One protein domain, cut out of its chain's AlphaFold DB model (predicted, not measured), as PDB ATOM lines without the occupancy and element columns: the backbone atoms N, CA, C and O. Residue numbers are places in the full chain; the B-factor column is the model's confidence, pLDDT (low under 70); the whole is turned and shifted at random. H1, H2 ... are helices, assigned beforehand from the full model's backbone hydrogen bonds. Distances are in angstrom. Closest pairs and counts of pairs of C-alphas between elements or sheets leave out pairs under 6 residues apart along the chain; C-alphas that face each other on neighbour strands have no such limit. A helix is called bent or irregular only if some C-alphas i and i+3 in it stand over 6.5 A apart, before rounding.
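AT A GLANCE: This is residues 2 to 34 and 83 to 201 of the 294 residues of the protein "PMD domain-containing protein" of Asparagus officinalis (UniProt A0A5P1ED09). Helix H8 runs through the middle of a body of helices, between two antiparallel helix pairs: H1 and H3 on one side, where H1 packs on H8, and H5 and H9 on the other. H6, the longest helix, packs on H8 from a further side, and residues 140 to 150, after its kink, stick out as a loose arm that reaches into H7. You are reading 152 printed residues with nine named helices, H1 to H9 in chain order, and no named strand, so the class is all helix. The whole is compact, with a radius of gyration of the C-alphas of 15.3 A and spans of 46 by 41 by 28 A.

IN THESE COORDINATES: Find C-alpha 126 at (194.153, 133.858, 100.941); from there H6 runs through residues 126 to 141, 23.0 A, with a kink of 46 degrees near residue 135. H8, residues 162 to 176, is 19.6 A long and begins at C-alpha 162, (200.848, 119.530, 104.474). H5, residues 103 to 117, is 21.6 A long. H9, residues 186 to 198, is 19.1 A long, ends at C-alpha 198, (213.419, 117.682, 100.251), and is only just irregular: C-alphas 187 and 190 are 6.9 A apart. H1, residues 5 to 15, is 15.4 A long. The shorter ones are H2, residues 17 to 22; H3, residues 26 to 32; H4, residues 91 to 95; and H7, residues 150 to 155.

HOW THE PARTS SIT: Start at H6, which touches the hub H8, opposite ways at a shallow tilt of 34 degrees, only just short of steep; their closest C-alphas, of Phe 133 and Pro 163, are 6.3 A apart. H8 touches H9 at a steep tilt of 57 degrees, closest at Ala 165 and Ala 192, C-alphas 5.2 A apart. With residues 162 to 166 alone H8 touches H5, closest at Thr 162 and Pro 104, C-alphas 4.6 A apart. H5 and H9 touch, opposite ways at a shallow tilt of 25 degrees, with the C-alphas of Leu 105 and Ala 193 closest at 5.2 A. H8 touches H1 with residues 164 to 167 alone, closest at Leu 164 and Ile 12, C-alphas 7.0 A apart. H1 and H3 touch, opposite ways at 9 degrees, a shallow tilt, the C-alphas of Leu 13 and Tyr 26 closest at 7.1 A. H2 touches no helix, but its Ala 19 is near Val 196 of H9, C-alphas 7.6 A apart. H5 and H7 only just touch, with 3 pairs of C-alphas within 8 A, closest at Cys 111 and Ile 155, 7.1 A apart. H4 is close to but not clearly touching H5, the C-alphas of Leu 94 and Lys 106 closest at 7.8 A. Each O i to N i+4 pair is within hydrogen-bond range in H1, H2, H3, H4, H5 and H8, against 7 of 12 in H6, 1 of 2 in H7 and 7 of 9 in H9.

THE WHOLE: The two C-alphas farthest apart, of Val 83 and Gly 145, are 47.2 A apart. Residues 35 to 82 are not printed, and C-alphas 34 and 83 stand 26.8 A apart across this cut. Of the links that are printed whole, H1 to H2 and H2 to H3 are tight, the others short. The mean pLDDT of the printed part is 81.8; look for values under 70 at residues 2 to 3, 99 to 101 and 136 to 157.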
ATOM      1  N   ILE A   2     194.558 140.303 106.897       54.19
ATOM      2  CA  ILE A   2     193.520 139.283 107.153       54.19
ATOM      3  C   ILE A   2     193.675 138.828 108.611       54.19
ATOM      4  O   ILE A   2     194.783 138.452 109.004       54.19
ATOM      5  N   ASP A   3     192.600 138.878 109.395       65.12
ATOM      6  CA  ASP A   3     192.599 138.492 110.811       65.12
ATOM      7  C   ASP A   3     193.015 137.019 110.981       65.12
ATOM      8  O   ASP A   3     192.389 136.117 110.424       65.12
ATOM      9  N   GLY A   4     194.086 136.768 111.741       74.69
ATOM     10  CA  GLY A   4     194.609 135.421 112.031       74.69
ATOM     11  C   GLY A   4     195.863 135.007 111.248       74.69
ATOM     12  O   GLY A   4     196.441 133.960 111.538       74.69
ATOM     13  N   TYR A   5     196.346 135.826 110.301       81.06
ATOM     14  CA  TYR A   5     197.600 135.523 109.593       81.06
ATOM     15  C   TYR A   5     198.798 135.455 110.558       81.06
ATOM     16  O   TYR A   5     199.593 134.514 110.507       81.06
ATOM     17  N   ASN A   6     198.916 136.449 111.445       86.88
ATOM     18  CA  ASN A   6     200.031 136.539 112.387       86.88
ATOM     19  C   ASN A   6     200.046 135.337 113.336       86.88
ATOM     20  O   ASN A   6     201.101 134.752 113.564       86.88
ATOM     21  N   ASP A   7     198.869 134.903 113.794       87.75
ATOM     22  CA  ASP A   7     198.723 133.715 114.637       87.75
ATOM     23  C   ASP A   7     199.182 132.445 113.909       87.75
ATOM     24  O   ASP A   7     199.878 131.610 114.495       87.75
ATOM     25  N   TRP A   8     198.847 132.300 112.619       90.25
ATOM     26  CA  TRP A   8     199.315 131.164 111.825       90.25
ATOM     27  C   TRP A   8     200.836 131.186 111.666       90.25
ATOM     28  O   TRP A   8     201.492 130.161 111.849       90.25
ATOM     29  N   CYS A   9     201.408 132.354 111.379       90.75
ATOM     30  CA  CYS A   9     202.850 132.521 111.244       90.75
ATOM     31  C   CYS A   9     203.592 132.190 112.552       90.75
ATOM     32  O   CYS A   9     204.501 131.359 112.537       90.75
ATOM     33  N   LEU A  10     203.146 132.724 113.696       89.62
ATOM     34  CA  LEU A  10     203.713 132.415 115.017       89.62
ATOM     35  C   LEU A  10     203.628 130.918 115.344       89.62
ATOM     36  O   LEU A  10     204.607 130.316 115.790       89.62
ATOM     37  N   TYR A  11     202.486 130.285 115.055       90.44
ATOM     38  CA  TYR A  11     202.330 128.839 115.202       90.44
ATOM     39  C   TYR A  11     203.341 128.056 114.352       90.44
ATOM     40  O   TYR A  11     203.918 127.071 114.820       90.44
ATOM     41  N   ILE A  12     203.561 128.472 113.101       92.06
ATOM     42  CA  ILE A  12     204.503 127.816 112.188       92.06
ATOM     43  C   ILE A  12     205.947 127.992 112.662       92.06
ATOM     44  O   ILE A  12     206.679 127.000 112.712       92.06
ATOM     45  N   LEU A  13     206.329 129.205 113.066       90.44
ATOM     46  CA  LEU A  13     207.652 129.520 113.608       90.44
ATOM     47  C   LEU A  13     207.977 128.680 114.846       90.44
ATOM     48  O   LEU A  13     209.094 128.177 114.957       90.44
ATOM     49  N   GLN A  14     207.001 128.470 115.737       89.50
ATOM     50  CA  GLN A  14     207.175 127.658 116.944       89.50
ATOM     51  C   GLN A  14     207.193 126.151 116.653       89.50
ATOM     52  O   GLN A  14     207.966 125.402 117.245       89.50
ATOM     53  N   LYS A  15     206.310 125.666 115.772       90.88
ATOM     54  CA  LYS A  15     206.140 124.223 115.535       90.88
ATOM     55  C   LYS A  15     207.176 123.636 114.576       90.88
ATOM     56  O   LYS A  15     207.482 122.447 114.677       90.88
ATOM     57  N   TYR A  16     207.659 124.425 113.618       91.69
ATOM     58  CA  TYR A  16     208.513 123.958 112.524       91.69
ATOM     59  C   TYR A  16     209.899 124.620 112.511       91.69
ATOM     60  O   TYR A  16     210.544 124.600 111.466       91.69
ATOM     61  N   THR A  17     210.377 125.148 113.645       90.44
ATOM     62  CA  THR A  17     211.664 125.866 113.784       90.44
ATOM     63  C   THR A  17     212.810 125.176 113.037       90.44
ATOM     64  O   THR A  17     213.294 125.722 112.050       90.44
ATOM     65  N   ASP A  18     213.131 123.925 113.385       90.31
ATOM     66  CA  ASP A  18     214.220 123.159 112.754       90.31
ATOM     67  C   ASP A  18     214.091 123.046 111.226       90.31
ATOM     68  O   ASP A  18     215.084 122.963 110.503       90.31
ATOM     69  N   ALA A  19     212.861 122.955 110.711       91.81
ATOM     70  CA  ALA A  19     212.624 122.838 109.278       91.81
ATOM     71  C   ALA A  19     212.845 124.183 108.577       91.81
ATOM     72  O   ALA A  19     213.453 124.213 107.512       91.81
ATOM     73  N   LEU A  20     212.385 125.280 109.179       93.31
ATOM     74  CA  LEU A  20     212.536 126.632 108.643       93.31
ATOM     75  C   LEU A  20     213.993 127.111 108.692       93.31
ATOM     76  O   LEU A  20     214.446 127.758 107.749       93.31
ATOM     77  N   GLU A  21     214.733 126.750 109.743       91.06
ATOM     78  CA  GLU A  21     216.171 127.014 109.855       91.06
ATOM     79  C   GLU A  21     216.958 126.263 108.780       91.06
ATOM     80  O   GLU A  21     217.755 126.865 108.074       91.06
ATOM     81  N   ARG A  22     216.682 124.969 108.559       91.81
ATOM     82  CA  ARG A  22     217.333 124.196 107.479       91.81
ATOM     83  C   ARG A  22     217.046 124.740 106.082       91.81
ATOM     84  O   ARG A  22     217.835 124.524 105.166       91.81
ATOM     85  N   LEU A  23     215.895 125.382 105.910       93.06
ATOM     86  CA  LEU A  23     215.509 126.038 104.667       93.06
ATOM     87  C   LEU A  23     216.084 127.454 104.540       93.06
ATOM     88  O   LEU A  23     215.929 128.045 103.476       93.06
ATOM     89  N   ASN A  24     216.746 127.982 105.578       92.38
ATOM     90  CA  ASN A  24     217.235 129.361 105.664       92.38
ATOM     91  C   ASN A  24     216.131 130.407 105.424       92.38
ATOM     92  O   ASN A  24     216.360 131.412 104.765       92.38
ATOM     93  N   ILE A  25     214.917 130.164 105.932       94.50
ATOM     94  CA  ILE A  25     213.767 131.079 105.764       94.50
ATOM     95  C   ILE A  25     213.144 131.527 107.087       94.50
ATOM     96  O   ILE A  25     212.154 132.253 107.072       94.50
ATOM     97  N   TYR A  26     213.688 131.111 108.235       92.75
ATOM     98  CA  TYR A  26     213.137 131.478 109.544       92.75
ATOM     99  C   TYR A  26     213.075 133.005 109.730       92.75
ATOM    100  O   TYR A  26     212.003 133.550 109.986       92.75
ATOM    101  N   GLY A  27     214.193 133.706 109.491       89.38
ATOM    102  CA  GLY A  27     214.253 135.171 109.550       89.38
ATOM    103  C   GLY A  27     213.349 135.861 108.522       89.38
ATOM    104  O   GLY A  27     212.719 136.874 108.827       89.38
ATOM    105  N   ALA A  28     213.212 135.291 107.323       92.62
ATOM    106  CA  ALA A  28     212.317 135.828 106.299       92.62
ATOM    107  C   ALA A  28     210.833 135.689 106.666       92.62
ATOM    108  O   ALA A  28     210.036 136.591 106.409       92.62
ATOM    109  N   ILE A  29     210.449 134.582 107.307       92.50
ATOM    110  CA  ILE A  29     209.090 134.388 107.823       92.50
ATOM    111  C   ILE A  29     208.833 135.314 109.017       92.50
ATOM    112  O   ILE A  29     207.745 135.871 109.118       92.50
ATOM    113  N   LEU A  30     209.826 135.552 109.880       89.06
ATOM    114  CA  LEU A  30     209.713 136.578 110.920       89.06
ATOM    115  C   LEU A  30     209.506 137.973 110.320       89.06
ATOM    116  O   LEU A  30     208.618 138.695 110.759       89.06
ATOM    117  N   SER A  31     210.259 138.330 109.276       89.00
ATOM    118  CA  SER A  31     210.109 139.617 108.573       89.00
ATOM    119  C   SER A  31     208.721 139.780 107.954       89.00
ATOM    120  O   SER A  31     208.221 140.888 107.802       89.00
ATOM    121  N   PHE A  32     208.038 138.679 107.650       87.31
ATOM    122  CA  PHE A  32     206.656 138.728 107.190       87.31
ATOM    123  C   PHE A  32     205.685 139.291 108.249       87.31
ATOM    124  O   PHE A  32     204.665 139.877 107.894       87.31
ATOM    125  N   LEU A  33     205.978 139.116 109.543       86.38
ATOM    126  CA  LEU A  33     205.149 139.626 110.646       86.38
ATOM    127  C   LEU A  33     205.290 141.135 110.864       86.38
ATOM    128  O   LEU A  33     204.493 141.714 111.606       86.38
ATOM    129  N   GLY A  34     206.311 141.758 110.276       83.31
ATOM    130  CA  GLY A  34     206.612 143.154 110.523       83.31
ATOM    131  C   GLY A  34     205.561 144.110 109.961       83.31
ATOM    132  O   GLY A  34     204.865 143.830 108.982       83.31
ATOM    133  N   VAL A  83     216.902 126.178  92.110       93.19
ATOM    134  CA  VAL A  83     216.260 127.182  91.256       93.19
ATOM    135  C   VAL A  83     214.768 127.208  91.572       93.19
ATOM    136  O   VAL A  83     214.128 126.159  91.673       93.19
ATOM    137  N   TYR A  84     214.237 128.411  91.769       93.75
ATOM    138  CA  TYR A  84     212.807 128.624  91.920       93.75
ATOM    139  C   TYR A  84     212.145 128.585  90.545       93.75
ATOM    140  O   TYR A  84     212.524 129.360  89.669       93.75
ATOM    141  N   ASP A  85     211.180 127.686  90.375       90.50
ATOM    142  CA  ASP A  85     210.450 127.513  89.124       90.50
ATOM    143  C   ASP A  85     208.984 127.173  89.415       90.50
ATOM    144  O   ASP A  85     208.693 126.269  90.207       90.50
ATOM    145  N   GLU A  86     208.077 127.940  88.816       89.88
ATOM    146  CA  GLU A  86     206.629 127.852  89.012       89.88
ATOM    147  C   GLU A  86     206.004 127.052  87.874       89.88
ATOM    148  O   GLU A  86     206.133 127.414  86.707       89.88
ATOM    149  N   TYR A  87     205.292 125.980  88.218       90.31
ATOM    150  CA  TYR A  87     204.492 125.233  87.254       90.31
ATOM    151  C   TYR A  87     203.404 124.420  87.955       90.31
ATOM    152  O   TYR A  87     203.549 124.006  89.111       90.31
ATOM    153  N   VAL A  88     202.315 124.152  87.236       88.56
ATOM    154  CA  VAL A  88     201.279 123.205  87.659       88.56
ATOM    155  C   VAL A  88     201.528 121.868  86.960       88.56
ATOM    156  O   VAL A  88     201.442 121.820  85.732       88.56
ATOM    157  N   PRO A  89     201.818 120.786  87.705       88.31
ATOM    158  CA  PRO A  89     202.012 119.473  87.114       88.31
ATOM    159  C   PRO A  89     200.751 118.969  86.415       88.31
ATOM    160  O   PRO A  89     199.630 119.164  86.899       88.31
ATOM    161  N   THR A  90     200.942 118.258  85.313       87.38
ATOM    162  CA  THR A  90     199.883 117.498  84.648       87.38
ATOM    163  C   THR A  90     199.489 116.269  85.473       87.38
ATOM    164  O   THR A  90     200.231 115.808  86.342       87.38
ATOM    165  N   ASN A  91     198.314 115.698  85.195       85.50
ATOM    166  CA  ASN A  91     197.899 114.453  85.852       85.50
ATOM    167  C   ASN A  91     198.866 113.297  85.550       85.50
ATOM    168  O   ASN A  91     199.111 112.481  86.432       85.50
ATOM    169  N   GLU A  92     199.445 113.262  84.345       86.25
ATOM    170  CA  GLU A  92     200.440 112.260  83.946       86.25
ATOM    171  C   GLU A  92     201.694 112.352  84.823       86.25
ATOM    172  O   GLU A  92     202.115 111.351  85.396       86.25
ATOM    173  N   GLU A  93     202.226 113.562  85.032       85.56
ATOM    174  CA  GLU A  93     203.373 113.786  85.923       85.56
ATOM    175  C   GLU A  93     203.060 113.393  87.375       85.56
ATOM    176  O   GLU A  93     203.889 112.791  88.050       85.56
ATOM    177  N   LEU A  94     201.848 113.675  87.870       83.81
ATOM    178  CA  LEU A  94     201.442 113.322  89.239       83.81
ATOM    179  C   LEU A  94     201.293 111.811  89.469       83.81
ATOM    180  O   LEU A  94     201.387 111.357  90.622       83.81
ATOM    181  N   GLU A  95     200.995 111.053  88.417       82.56
ATOM    182  CA  GLU A  95     200.867 109.593  88.442       82.56
ATOM    183  C   GLU A  95     202.183 108.873  88.132       82.56
ATOM    184  O   GLU A  95     202.302 107.688  88.451       82.56
ATOM    185  N   ASP A  96     203.180 109.585  87.602       81.12
ATOM    186  CA  ASP A  96     204.489 109.034  87.276       81.12
ATOM    187  C   ASP A  96     205.206 108.496  88.540       81.12
ATOM    188  O   ASP A  96     205.503 109.252  89.474       81.12
ATOM    189  N   PRO A  97     205.504 107.183  88.611       74.06
ATOM    190  CA  PRO A  97     206.206 106.590  89.745       74.06
ATOM    191  C   PRO A  97     207.679 107.023  89.855       74.06
ATOM    192  O   PRO A  97     208.260 106.914  90.943       74.06
ATOM    193  N   GLU A  98     208.295 107.501  88.771       75.31
ATOM    194  CA  GLU A  98     209.659 108.040  88.764       75.31
ATOM    195  C   GLU A  98     209.698 109.468  89.323       75.31
ATOM    196  O   GLU A  98     210.650 109.844  90.022       75.31
ATOM    197  N   VAL A  99     208.631 110.246  89.112       68.94
ATOM    198  CA  VAL A  99     208.517 111.605  89.642       68.94
ATOM    199  C   VAL A  99     207.897 111.579  91.036       68.94
ATOM    200  O   VAL A  99     206.687 111.546  91.248       68.94
ATOM    201  N   LYS A 100     208.757 111.656  92.056       65.50
ATOM    202  CA  LYS A 100     208.320 111.747  93.457       65.50
ATOM    203  C   LYS A 100     207.708 113.114  93.765       65.50
ATOM    204  O   LYS A 100     208.340 113.982  94.369       65.50
ATOM    205  N   HIS A 101     206.443 113.278  93.411       67.62
ATOM    206  CA  HIS A 101     205.572 114.313  93.947       67.62
ATOM    207  C   HIS A 101     205.155 113.888  95.354       67.62
ATOM    208  O   HIS A 101     204.296 113.021  95.529       67.62
ATOM    209  N   GLY A 102     205.835 114.422  96.370       72.31
ATOM    210  CA  GLY A 102     205.577 114.024  97.747       72.31
ATOM    211  C   GLY A 102     204.135 114.297  98.184       72.31
ATOM    212  O   GLY A 102     203.376 115.034  97.549       72.31
ATOM    213  N   GLN A 103     203.739 113.648  99.281       81.56
ATOM    214  CA  GLN A 103     202.362 113.654  99.785       81.56
ATOM    215  C   GLN A 103     201.757 115.071  99.941       81.56
ATOM    216  O   GLN A 103     200.594 115.237  99.561       81.56
ATOM    217  N   PRO A 104     202.511 116.101 100.394       88.25
ATOM    218  CA  PRO A 104     201.995 117.461 100.494       88.25
ATOM    219  C   PRO A 104     201.448 118.015  99.176       88.25
ATOM    220  O   PRO A 104     200.368 118.589  99.193       88.25
ATOM    221  N   LEU A 105     202.116 117.805  98.033       91.25
ATOM    222  CA  LEU A 105     201.692 118.384  96.749       91.25
ATOM    223  C   LEU A 105     200.303 117.892  96.325       91.25
ATOM    224  O   LEU A 105     199.421 118.700  96.035       91.25
ATOM    225  N   LYS A 106     200.084 116.570  96.355       88.31
ATOM    226  CA  LYS A 106     198.777 115.973  96.027       88.31
ATOM    227  C   LYS A 106     197.690 116.488  96.971       88.31
ATOM    228  O   LYS A 106     196.588 116.812  96.536       88.31
ATOM    229  N   SER A 107     198.009 116.612  98.259       89.50
ATOM    230  CA  SER A 107     197.088 117.188  99.235       89.50
ATOM    231  C   SER A 107     196.768 118.659  98.958       89.50
ATOM    232  O   SER A 107     195.594 119.012  99.003       89.50
ATOM    233  N   LEU A 108     197.755 119.499  98.624       93.50
ATOM    234  CA  LEU A 108     197.530 120.909  98.286       93.50
ATOM    235  C   LEU A 108     196.630 121.069  97.056       93.50
ATOM    236  O   LEU A 108     195.679 121.849  97.105       93.50
ATOM    237  N   LEU A 109     196.878 120.298  95.993       92.50
ATOM    238  CA  LEU A 109     196.065 120.319  94.772       92.50
ATOM    239  C   LEU A 109     194.615 119.908  95.052       92.50
ATOM    240  O   LEU A 109     193.690 120.623  94.664       92.50
ATOM    241  N   ASN A 110     194.407 118.820  95.800       89.62
ATOM    242  CA  ASN A 110     193.068 118.363  96.180       89.62
ATOM    243  C   ASN A 110     192.327 119.402  97.038       89.62
ATOM    244  O   ASN A 110     191.143 119.657  96.815       89.62
ATOM    245  N   CYS A 111     193.016 120.037  97.995       90.88
ATOM    246  CA  CYS A 111     192.446 121.136  98.780       90.88
ATOM    247  C   CYS A 111     192.045 122.307  97.905       90.88
ATOM    248  O   CYS A 111     190.955 122.845  98.068       90.88
ATOM    249  N   TYR A 112     192.932 122.715  97.004       93.00
ATOM    250  CA  TYR A 112     192.696 123.855  96.140       93.00
ATOM    251  C   TYR A 112     191.502 123.613  95.224       93.00
ATOM    252  O   TYR A 112     190.621 124.459  95.160       93.00
ATOM    253  N   GLN A 113     191.410 122.440  94.591       91.06
ATOM    254  CA  GLN A 113     190.257 122.070  93.767       91.06
ATOM    255  C   GLN A 113     188.956 122.061  94.575       91.06
ATOM    256  O   GLN A 113     187.947 122.604  94.126       91.06
ATOM    257  N   TYR A 114     188.980 121.509  95.792       90.31
ATOM    258  CA  TYR A 114     187.822 121.542  96.684       90.31
ATOM    259  C   TYR A 114     187.412 122.977  97.033       90.31
ATOM    260  O   TYR A 114     186.254 123.345  96.845       90.31
ATOM    261  N   LEU A 115     188.350 123.803  97.499       91.12
ATOM    262  CA  LEU A 115     188.080 125.194  97.864       91.12
ATOM    263  C   LEU A 115     187.610 126.012  96.658       91.12
ATOM    264  O   LEU A 115     186.672 126.791  96.782       91.12
ATOM    265  N   ARG A 116     188.194 125.781  95.481       92.19
ATOM    266  CA  ARG A 116     187.781 126.398  94.220       92.19
ATOM    267  C   ARG A 116     186.344 126.021  93.859       92.19
ATOM    268  O   ARG A 116     185.567 126.906  93.529       92.19
ATOM    269  N   SER A 117     185.960 124.751  94.022       89.94
ATOM    270  CA  SER A 117     184.602 124.267  93.717       89.94
ATOM    271  C   SER A 117     183.502 124.885  94.586       89.94
ATOM    272  O   SER A 117     182.347 124.939  94.170       89.94
ATOM    273  N   ILE A 118     183.852 125.346  95.790       87.38
ATOM    274  CA  ILE A 118     182.929 126.024  96.709       87.38
ATOM    275  C   ILE A 118     183.147 127.548  96.733       87.38
ATOM    276  O   ILE A 118     182.487 128.249  97.501       87.38
ATOM    277  N   SER A 119     184.081 128.063  95.928       87.88
ATOM    278  CA  SER A 119     184.348 129.493  95.793       87.88
ATOM    279  C   SER A 119     183.361 130.137  94.825       87.88
ATOM    280  O   SER A 119     182.972 129.549  93.821       87.88
ATOM    281  N   LEU A 120     182.984 131.384  95.107       82.38
ATOM    282  CA  LEU A 120     182.082 132.163  94.255       82.38
ATOM    283  C   LEU A 120     182.768 132.716  92.994       82.38
ATOM    284  O   LEU A 120     182.081 133.029  92.027       82.38
ATOM    285  N   VAL A 121     184.097 132.865  93.010       83.31
ATOM    286  CA  VAL A 121     184.871 133.592  91.976       83.31
ATOM    287  C   VAL A 121     185.829 132.656  91.219       83.31
ATOM    288  O   VAL A 121     186.812 133.100  90.637       83.31
ATOM    289  N   ASP A 122     185.578 131.341  91.271       86.12
ATOM    290  CA  ASP A 122     186.409 130.279  90.665       86.12
ATOM    291  C   ASP A 122     187.917 130.365  91.008       86.12
ATOM    292  O   ASP A 122     188.779 129.839  90.311       86.12
ATOM    293  N   ASN A 123     188.239 131.019  92.125       89.31
ATOM    294  CA  ASN A 123     189.587 131.215  92.652       89.31
ATOM    295  C   ASN A 123     189.573 131.069  94.173       89.31
ATOM    296  O   ASN A 123     188.562 131.335  94.826       89.31
ATOM    297  N   VAL A 124     190.697 130.668  94.761       92.94
ATOM    298  CA  VAL A 124     190.807 130.478  96.215       92.94
ATOM    299  C   VAL A 124     191.490 131.689  96.831       92.94
ATOM    300  O   VAL A 124     192.667 131.923  96.575       92.94
ATOM    301  N   SER A 125     190.771 132.464  97.644       92.44
ATOM    302  CA  SER A 125     191.362 133.619  98.328       92.44
ATOM    303  C   SER A 125     192.332 133.193  99.433       92.44
ATOM    304  O   SER A 125     192.220 132.099  99.998       92.44
ATOM    305  N   PHE A 126     193.264 134.078  99.792       91.00
ATOM    306  CA  PHE A 126     194.153 133.858 100.941       91.00
ATOM    307  C   PHE A 126     193.383 133.609 102.242       91.00
ATOM    308  O   PHE A 126     193.766 132.744 103.029       91.00
ATOM    309  N   GLU A 127     192.276 134.323 102.448       89.75
ATOM    310  CA  GLU A 127     191.417 134.147 103.619       89.75
ATOM    311  C   GLU A 127     190.792 132.750 103.647       89.75
ATOM    312  O   GLU A 127     190.851 132.059 104.662       89.75
ATOM    313  N   MET A 128     190.245 132.298 102.517       90.81
ATOM    314  CA  MET A 128     189.637 130.976 102.391       90.81
ATOM    315  C   MET A 128     190.654 129.857 102.652       90.81
ATOM    316  O   MET A 128     190.361 128.900 103.370       90.81
ATOM    317  N   TRP A 129     191.863 130.004 102.110       92.94
ATOM    318  CA  TRP A 129     192.967 129.067 102.309       92.94
ATOM    319  C   TRP A 129     193.412 128.989 103.771       92.94
ATOM    320  O   TRP A 129     193.509 127.901 104.343       92.94
ATOM    321  N   MET A 130     193.627 130.144 104.404       90.81
ATOM    322  CA  MET A 130     193.995 130.232 105.816       90.81
ATOM    323  C   MET A 130     192.902 129.660 106.719       90.81
ATOM    324  O   MET A 130     193.187 128.847 107.600       90.81
ATOM    325  N   ASN A 131     191.641 130.020 106.478       87.62
ATOM    326  CA  ASN A 131     190.520 129.492 107.245       87.62
ATOM    327  C   ASN A 131     190.434 127.967 107.142       87.62
ATOM    328  O   ASN A 131     190.116 127.310 108.129       87.62
ATOM    329  N   PHE A 132     190.767 127.385 105.991       88.19
ATOM    330  CA  PHE A 132     190.769 125.938 105.810       88.19
ATOM    331  C   PHE A 132     191.909 125.235 106.569       88.19
ATOM    332  O   PHE A 132     191.656 124.284 107.314       88.19
ATOM    333  N   PHE A 133     193.154 125.697 106.409       88.06
ATOM    334  CA  PHE A 133     194.332 125.015 106.965       88.06
ATOM    335  C   PHE A 133     194.631 125.352 108.429       88.06
ATOM    336  O   PHE A 133     195.156 124.492 109.141       88.06
ATOM    337  N   PHE A 134     194.294 126.562 108.879       83.75
ATOM    338  CA  PHE A 134     194.589 127.052 110.224       83.75
ATOM    339  C   PHE A 134     193.336 127.051 111.112       83.75
ATOM    340  O   PHE A 134     193.233 126.248 112.042       83.75
ATOM    341  N   HIS A 135     192.313 127.852 110.797       73.56
ATOM    342  CA  HIS A 135     191.112 127.945 111.648       73.56
ATOM    343  C   HIS A 135     190.217 126.697 111.602       73.56
ATOM    344  O   HIS A 135     189.594 126.346 112.607       73.56
ATOM    345  N   GLY A 136     190.210 125.960 110.489       60.88
ATOM    346  CA  GLY A 136     189.509 124.685 110.329       60.88
ATOM    347  C   GLY A 136     190.003 123.598 111.291       60.88
ATOM    348  O   GLY A 136     189.266 122.650 111.577       60.88
ATOM    349  N   GLN A 137     191.208 123.758 111.854       53.81
ATOM    350  CA  GLN A 137     191.722 122.920 112.940       53.81
ATOM    351  C   GLN A 137     191.243 123.391 114.326       53.81
ATOM    352  O   GLN A 137     190.953 122.557 115.184       53.81
ATOM    353  N   HIS A 138     191.074 124.704 114.536       41.00
ATOM    354  CA  HIS A 138     190.668 125.303 115.818       41.00
ATOM    355  C   HIS A 138     189.142 125.348 116.051       41.00
ATOM    356  O   HIS A 138     188.691 125.244 117.194       41.00
ATOM    357  N   HIS A 139     188.311 125.409 115.001       40.88
ATOM    358  CA  HIS A 139     186.838 125.434 115.123       40.88
ATOM    359  C   HIS A 139     186.225 124.109 115.638       40.88
ATOM    360  O   HIS A 139     185.047 124.059 116.025       40.88
ATOM    361  N   LYS A 140     187.039 123.043 115.729       44.94
ATOM    362  CA  LYS A 140     186.700 121.781 116.412       44.94
ATOM    363  C   LYS A 140     186.558 121.934 117.932       44.94
ATOM    364  O   LYS A 140     185.867 121.122 118.540       44.94
ATOM    365  N   LEU A 141     187.138 122.969 118.548       40.31
ATOM    366  CA  LEU A 141     187.036 123.187 119.999       40.31
ATOM    367  C   LEU A 141     185.757 123.929 120.423       40.31
ATOM    368  O   LEU A 141     185.399 123.873 121.597       40.31
ATOM    369  N   LYS A 142     185.039 124.587 119.494       33.97
ATOM    370  CA  LYS A 142     183.862 125.415 119.831       33.97
ATOM    371  C   LYS A 142     182.533 124.992 119.194       33.97
ATOM    372  O   LYS A 142     181.492 125.383 119.708       33.97
ATOM    373  N   SER A 143     182.512 124.161 118.146       36.06
ATOM    374  CA  SER A 143     181.252 123.756 117.487       36.06
ATOM    375  C   SER A 143     180.907 122.273 117.687       36.06
ATOM    376  O   SER A 143     181.100 121.416 116.827       36.06
ATOM    377  N   LYS A 144     180.305 121.951 118.838       36.38
ATOM    378  CA  LYS A 144     179.435 120.769 118.954       36.38
ATOM    379  C   LYS A 144     178.083 121.101 118.305       36.38
ATOM    380  O   LYS A 144     177.126 121.392 119.010       36.38
ATOM    381  N   GLY A 145     177.979 121.096 116.974       39.09
ATOM    382  CA  GLY A 145     176.675 121.342 116.345       39.09
ATOM    383  C   GLY A 145     176.633 121.407 114.819       39.09
ATOM    384  O   GLY A 145     177.027 122.401 114.235       39.09
ATOM    385  N   LYS A 146     176.049 120.352 114.231       41.88
ATOM    386  CA  LYS A 146     175.174 120.328 113.038       41.88
ATOM    387  C   LYS A 146     175.665 120.964 111.722       41.88
ATOM    388  O   LYS A 146     175.212 122.024 111.328       41.88
ATOM    389  N   HIS A 147     176.492 120.210 111.001       39.31
ATOM    390  CA  HIS A 147     176.237 119.615 109.671       39.31
ATOM    391  C   HIS A 147     177.604 119.207 109.110       39.31
ATOM    392  O   HIS A 147     178.315 119.995 108.498       39.31
ATOM    393  N   LYS A 148     178.016 117.970 109.400       43.56
ATOM    394  CA  LYS A 148     179.305 117.434 108.953       43.56
ATOM    395  C   LYS A 148     179.163 116.923 107.520       43.56
ATOM    396  O   LYS A 148     178.477 115.929 107.291       43.56
ATOM    397  N   SER A 149     179.796 117.601 106.566       42.59
ATOM    398  CA  SER A 149     179.999 117.070 105.217       42.59
ATOM    399  C   SER A 149     180.999 115.909 105.280       42.59
ATOM    400  O   SER A 149     182.118 116.090 105.757       42.59
ATOM    401  N   LYS A 150     180.628 114.730 104.762       42.78
ATOM    402  CA  LYS A 150     181.535 113.571 104.642       42.78
ATOM    403  C   LYS A 150     182.780 113.861 103.783       42.78
ATOM    404  O   LYS A 150     183.785 113.193 103.991       42.78
ATOM    405  N   SER A 151     182.741 114.833 102.858       46.84
ATOM    406  CA  SER A 151     183.912 115.178 102.028       46.84
ATOM    407  C   SER A 151     184.953 115.999 102.793       46.84
ATOM    408  O   SER A 151     186.141 115.911 102.510       46.84
ATOM    409  N   PHE A 152     184.532 116.775 103.795       46.34
ATOM    410  CA  PHE A 152     185.431 117.611 104.589       46.34
ATOM    411  C   PHE A 152     186.333 116.765 105.504       46.34
ATOM    412  O   PHE A 152     187.528 117.032 105.615       46.34
ATOM    413  N   ASP A 153     185.789 115.692 106.090       46.75
ATOM    414  CA  ASP A 153     186.537 114.772 106.959       46.75
ATOM    415  C   ASP A 153     187.535 113.888 106.176       46.75
ATOM    416  O   ASP A 153     188.603 113.570 106.699       46.75
ATOM    417  N   SER A 154     187.238 113.520 104.919       49.19
ATOM    418  CA  SER A 154     188.154 112.728 104.074       49.19
ATOM    419  C   SER A 154     189.338 113.535 103.548       49.19
ATOM    420  O   SER A 154     190.426 112.990 103.387       49.19
ATOM    421  N   ILE A 155     189.133 114.830 103.288       55.44
ATOM    422  CA  ILE A 155     190.197 115.717 102.815       55.44
ATOM    423  C   ILE A 155     191.102 116.084 104.010       55.44
ATOM    424  O   ILE A 155     192.313 116.048 103.871       55.44
ATOM    425  N   GLN A 156     190.565 116.275 105.225       55.06
ATOM    426  CA  GLN A 156     191.338 116.696 106.408       55.06
ATOM    427  C   GLN A 156     192.441 115.754 106.923       55.06
ATOM    428  O   GLN A 156     193.243 116.193 107.752       55.06
ATOM    429  N   ASN A 157     192.531 114.499 106.470       61.62
ATOM    430  CA  ASN A 157     193.620 113.600 106.873       61.62
ATOM    431  C   ASN A 157     194.899 113.868 106.059       61.62
ATOM    432  O   ASN A 157     195.453 112.989 105.400       61.62
ATOM    433  N   PHE A 158     195.334 115.124 106.064       70.56
ATOM    434  CA  PHE A 158     196.541 115.550 105.380       70.56
ATOM    435  C   PHE A 158     197.779 115.027 106.098       70.56
ATOM    436  O   PHE A 158     197.835 115.023 107.330       70.56
ATOM    437  N   GLY A 159     198.807 114.640 105.338       72.56
ATOM    438  CA  GLY A 159     200.084 114.246 105.923       72.56
ATOM    439  C   GLY A 159     200.641 115.348 106.827       72.56
ATOM    440  O   GLY A 159     200.397 116.534 106.594       72.56
ATOM    441  N   LYS A 160     201.429 114.955 107.839       79.81
ATOM    442  CA  LYS A 160     202.003 115.824 108.892       79.81
ATOM    443  C   LYS A 160     202.617 117.136 108.371       79.81
ATOM    444  O   LYS A 160     202.612 118.137 109.078       79.81
ATOM    445  N   ASN A 161     203.127 117.109 107.146       86.56
ATOM    446  CA  ASN A 161     203.859 118.181 106.482       86.56
ATOM    447  C   ASN A 161     202.983 119.129 105.644       86.56
ATOM    448  O   ASN A 161     203.411 120.234 105.316       86.56
ATOM    449  N   THR A 162     201.754 118.735 105.317       90.56
ATOM    450  CA  THR A 162     200.848 119.530 104.474       90.56
ATOM    451  C   THR A 162     200.511 120.896 105.076       90.56
ATOM    452  O   THR A 162     200.525 121.864 104.325       90.56
ATOM    453  N   PRO A 163     200.270 121.048 106.398       90.75
ATOM    454  CA  PRO A 163     200.014 122.370 106.971       90.75
ATOM    455  C   PRO A 163     201.184 123.347 106.786       90.75
ATOM    456  O   PRO A 163     200.952 124.530 106.556       90.75
ATOM    457  N   LEU A 164     202.429 122.855 106.848       93.44
ATOM    458  CA  LEU A 164     203.610 123.673 106.573       93.44
ATOM    459  C   LEU A 164     203.681 124.045 105.087       93.44
ATOM    460  O   LEU A 164     203.872 125.211 104.769       93.44
ATOM    461  N   ALA A 165     203.462 123.089 104.179       95.25
ATOM    462  CA  ALA A 165     203.456 123.365 102.740       95.25
ATOM    463  C   ALA A 165     202.343 124.356 102.343       95.25
ATOM    464  O   ALA A 165     202.552 125.231 101.505       95.25
ATOM    465  N   ALA A 166     201.176 124.274 102.988       95.50
ATOM    466  CA  ALA A 166     200.068 125.202 102.784       95.50
ATOM    467  C   ALA A 166     200.395 126.615 103.279       95.50
ATOM    468  O   ALA A 166     200.052 127.589 102.607       95.50
ATOM    469  N   PHE A 167     201.080 126.733 104.422       95.69
ATOM    470  CA  PHE A 167     201.584 128.019 104.897       95.69
ATOM    471  C   PHE A 167     202.633 128.591 103.940       95.69
ATOM    472  O   PHE A 167     202.499 129.732 103.511       95.69
ATOM    473  N   LEU A 168     203.635 127.789 103.553       96.38
ATOM    474  CA  LEU A 168     204.687 128.212 102.626       96.38
ATOM    475  C   LEU A 168     204.114 128.646 101.277       96.38
ATOM    476  O   LEU A 168     204.595 129.612 100.711       96.38
ATOM    477  N   THR A 169     203.055 127.996 100.794       96.31
ATOM    478  CA  THR A 169     202.333 128.418  99.586       96.31
ATOM    479  C   THR A 169     201.826 129.854  99.708       96.31
ATOM    480  O   THR A 169     202.088 130.676  98.832       96.31
ATOM    481  N   LEU A 170     201.122 130.170 100.799       95.12
ATOM    482  CA  LEU A 170     200.600 131.515 101.036       95.12
ATOM    483  C   LEU A 170     201.754 132.512 101.219       95.12
ATOM    484  O   LEU A 170     201.756 133.566 100.589       95.12
ATOM    485  N   TRP A 171     202.743 132.167 102.046       95.06
ATOM    486  CA  TRP A 171     203.915 133.006 102.301       95.06
ATOM    487  C   TRP A 171     204.679 133.326 101.010       95.06
ATOM    488  O   TRP A 171     204.949 134.493 100.746       95.06
ATOM    489  N   LEU A 172     204.929 132.334 100.152       95.56
ATOM    490  CA  LEU A 172     205.535 132.538  98.836       95.56
ATOM    491  C   LEU A 172     204.673 133.470  97.976       95.56
ATOM    492  O   LEU A 172     205.196 134.471  97.498       95.56
ATOM    493  N   CYS A 173     203.362 133.216  97.843       93.38
ATOM    494  CA  CYS A 173     202.447 134.065  97.058       93.38
ATOM    495  C   CYS A 173     202.393 135.522  97.535       93.38
ATOM    496  O   CYS A 173     202.081 136.405  96.745       93.38
ATOM    497  N   LYS A 174     202.634 135.778  98.824       89.88
ATOM    498  CA  LYS A 174     202.444 137.105  99.419       89.88
ATOM    499  C   LYS A 174     203.741 137.865  99.692       89.88
ATOM    500  O   LYS A 174     203.704 139.096  99.725       89.88
ATOM    501  N   PHE A 175     204.858 137.168  99.885       91.12
ATOM    502  CA  PHE A 175     206.150 137.773 100.226       91.12
ATOM    503  C   PHE A 175     207.176 137.691  99.102       91.12
ATOM    504  O   PHE A 175     207.898 138.647  98.869       91.12
ATOM    505  N   VAL A 176     207.255 136.547  98.420       93.75
ATOM    506  CA  VAL A 176     208.335 136.277  97.459       93.75
ATOM    507  C   VAL A 176     207.867 136.554  96.037       93.75
ATOM    508  O   VAL A 176     208.529 137.236  95.268       93.75
ATOM    509  N   VAL A 177     206.698 136.031  95.686       92.50
ATOM    510  CA  VAL A 177     206.106 136.094  94.351       92.50
ATOM    511  C   VAL A 177     204.731 136.745  94.436       92.50
ATOM    512  O   VAL A 177     203.688 136.139  94.189       92.50
ATOM    513  N   SER A 178     204.769 138.013  94.826       84.94
ATOM    514  CA  SER A 178     203.639 138.902  95.111       84.94
ATOM    515  C   SER A 178     203.053 139.534  93.844       84.94
ATOM    516  O   SER A 178     203.145 140.743  93.665       84.94
ATOM    517  N   TYR A 179     202.500 138.717  92.942       76.19
ATOM    518  CA  TYR A 179     201.843 139.181  91.702       76.19
ATOM    519  C   TYR A 179     200.377 139.570  91.930       76.19
ATOM    520  O   TYR A 179     199.910 140.587  91.437       76.19
ATOM    521  N   ASP A 180     199.657 138.742  92.687       74.44
ATOM    522  CA  ASP A 180     198.264 138.945  93.065       74.44
ATOM    523  C   ASP A 180     198.155 138.667  94.563       74.44
ATOM    524  O   ASP A 180     198.381 137.546  95.024       74.44
ATOM    525  N   LEU A 181     197.845 139.707  95.339       79.56
ATOM    526  CA  LEU A 181     197.752 139.609  96.794       79.56
ATOM    527  C   LEU A 181     196.372 139.165  97.299       79.56
ATOM    528  O   LEU A 181     196.091 139.270  98.499       79.56
ATOM    529  N   THR A 182     195.524 138.663  96.407       85.25
ATOM    530  CA  THR A 182     194.150 138.255  96.711       85.25
ATOM    531  C   THR A 182     194.007 136.737  96.738       85.25
ATOM    532  O   THR A 182     193.350 136.192  97.636       85.25
ATOM    533  N   TYR A 183     194.624 136.044  95.777       91.31
ATOM    534  CA  TYR A 183     194.358 134.632  95.497       91.31
ATOM    535  C   TYR A 183     195.597 133.735  95.597       91.31
ATOM    536  O   TYR A 183     196.718 134.112  95.264       91.31
ATOM    537  N   ILE A 184     195.376 132.496  96.038       94.00
ATOM    538  CA  ILE A 184     196.380 131.432  96.040       94.00
ATOM    539  C   ILE A 184     196.677 131.005  94.603       94.00
ATOM    540  O   ILE A 184     195.762 130.649  93.855       94.00
ATOM    541  N   ARG A 185     197.968 130.962  94.259       93.06
ATOM    542  CA  ARG A 185     198.447 130.512  92.950       93.06
ATOM    543  C   ARG A 185     198.876 129.040  93.008       93.06
ATOM    544  O   ARG A 185     199.772 128.712  93.792       93.06
ATOM    545  N   PRO A 186     198.255 128.146  92.220       93.56
ATOM    546  CA  PRO A 186     198.593 126.724  92.228       93.56
ATOM    547  C   PRO A 186     200.005 126.438  91.699       93.56
ATOM    548  O   PRO A 186     200.615 125.458  92.122       93.56
ATOM    549  N   ASP A 187     200.564 127.315  90.861       93.19
ATOM    550  CA  ASP A 187     201.918 127.196  90.296       93.19
ATOM    551  C   ASP A 187     203.024 127.184  91.371       93.19
ATOM    552  O   ASP A 187     204.119 126.663  91.164       93.19
ATOM    553  N   VAL A 188     202.719 127.697  92.569       95.31
ATOM    554  CA  VAL A 188     203.634 127.752  93.722       95.31
ATOM    555  C   VAL A 188     203.673 126.426  94.500       95.31
ATOM    556  O   VAL A 188     204.592 126.185  95.292       95.31
ATOM    557  N   PHE A 189     202.701 125.528  94.295       95.19
ATOM    558  CA  PHE A 189     202.526 124.338  95.138       95.19
ATOM    559  C   PHE A 189     203.694 123.370  95.039       95.19
ATOM    560  O   PHE A 189     204.064 122.759  96.044       95.19
ATOM    561  N   VAL A 190     204.279 123.222  93.849       93.19
ATOM    562  CA  VAL A 190     205.409 122.313  93.644       93.19
ATOM    563  C   VAL A 190     206.595 122.752  94.487       93.19
ATOM    564  O   VAL A 190     207.157 121.932  95.216       93.19
ATOM    565  N   VAL A 191     206.944 124.039  94.442       94.25
ATOM    566  CA  VAL A 191     208.045 124.582  95.243       94.25
ATOM    567  C   VAL A 191     207.737 124.445  96.728       94.25
ATOM    568  O   VAL A 191     208.547 123.883  97.465       94.25
ATOM    569  N   ALA A 192     206.547 124.860  97.171       95.56
ATOM    570  CA  ALA A 192     206.162 124.780  98.579       95.56
ATOM    571  C   ALA A 192     206.207 123.340  99.121       95.56
ATOM    572  O   ALA A 192     206.730 123.098 100.209       95.56
ATOM    573  N   ALA A 193     205.712 122.361  98.358       93.44
ATOM    574  CA  ALA A 193     205.771 120.953  98.736       93.44
ATOM    575  C   ALA A 193     207.213 120.425  98.760       93.44
ATOM    576  O   ALA A 193     207.626 119.791  99.734       93.44
ATOM    577  N   ARG A 194     208.018 120.739  97.735       91.50
ATOM    578  CA  ARG A 194     209.422 120.311  97.657       91.50
ATOM    579  C   ARG A 194     210.282 120.913  98.762       91.50
ATOM    580  O   ARG A 194     211.154 120.205  99.264       91.50
ATOM    581  N   MET A 195     210.042 122.157  99.175       93.44
ATOM    582  CA  MET A 195     210.714 122.754 100.337       93.44
ATOM    583  C   MET A 195     210.504 121.888 101.584       93.44
ATOM    584  O   MET A 195     211.454 121.586 102.303       93.44
ATOM    585  N   VAL A 196     209.284 121.394 101.805       91.56
ATOM    586  CA  VAL A 196     208.982 120.560 102.975       91.56
ATOM    587  C   VAL A 196     209.527 119.133 102.843       91.56
ATOM    588  O   VAL A 196     210.059 118.588 103.814       91.56
ATOM    589  N   ASP A 197     209.423 118.530 101.659       87.56
ATOM    590  CA  ASP A 197     209.810 117.131 101.447       87.56
ATOM    591  C   ASP A 197     211.322 116.945 101.307       87.56
ATOM    592  O   ASP A 197     211.905 116.063 101.938       87.56
ATOM    593  N   SER A 198     211.975 117.780 100.495       82.06
ATOM    594  CA  SER A 198     213.419 117.682 100.251       82.06
ATOM    595  C   SER A 198     214.248 118.284 101.381       82.06
ATOM    596  O   SER A 198     215.415 117.918 101.534       82.06
ATOM    597  N   ARG A 199     213.657 119.206 102.158       82.12
ATOM    598  CA  ARG A 199     214.344 120.033 103.163       82.12
ATOM    599  C   ARG A 199     215.584 120.737 102.607       82.12
ATOM    600  O   ARG A 199     216.558 120.932 103.333       82.12
ATOM    601  N   LYS A 200     215.566 121.069 101.314       88.56
ATOM    602  CA  LYS A 200     216.621 121.832 100.647       88.56
ATOM    603  C   LYS A 200     216.169 123.280 100.466       88.56
ATOM    604  O   LYS A 200     215.015 123.493 100.086       88.56
ATOM    605  N   PRO A 201     217.055 124.258 100.711       91.69
ATOM    606  CA  PRO A 201     216.745 125.658 100.467       91.69
ATOM    607  C   PRO A 201     216.542 125.910  98.969       91.69
ATOM    608  O   PRO A 201     217.099 125.209  98.116       91.69
TER     609      PRO A 201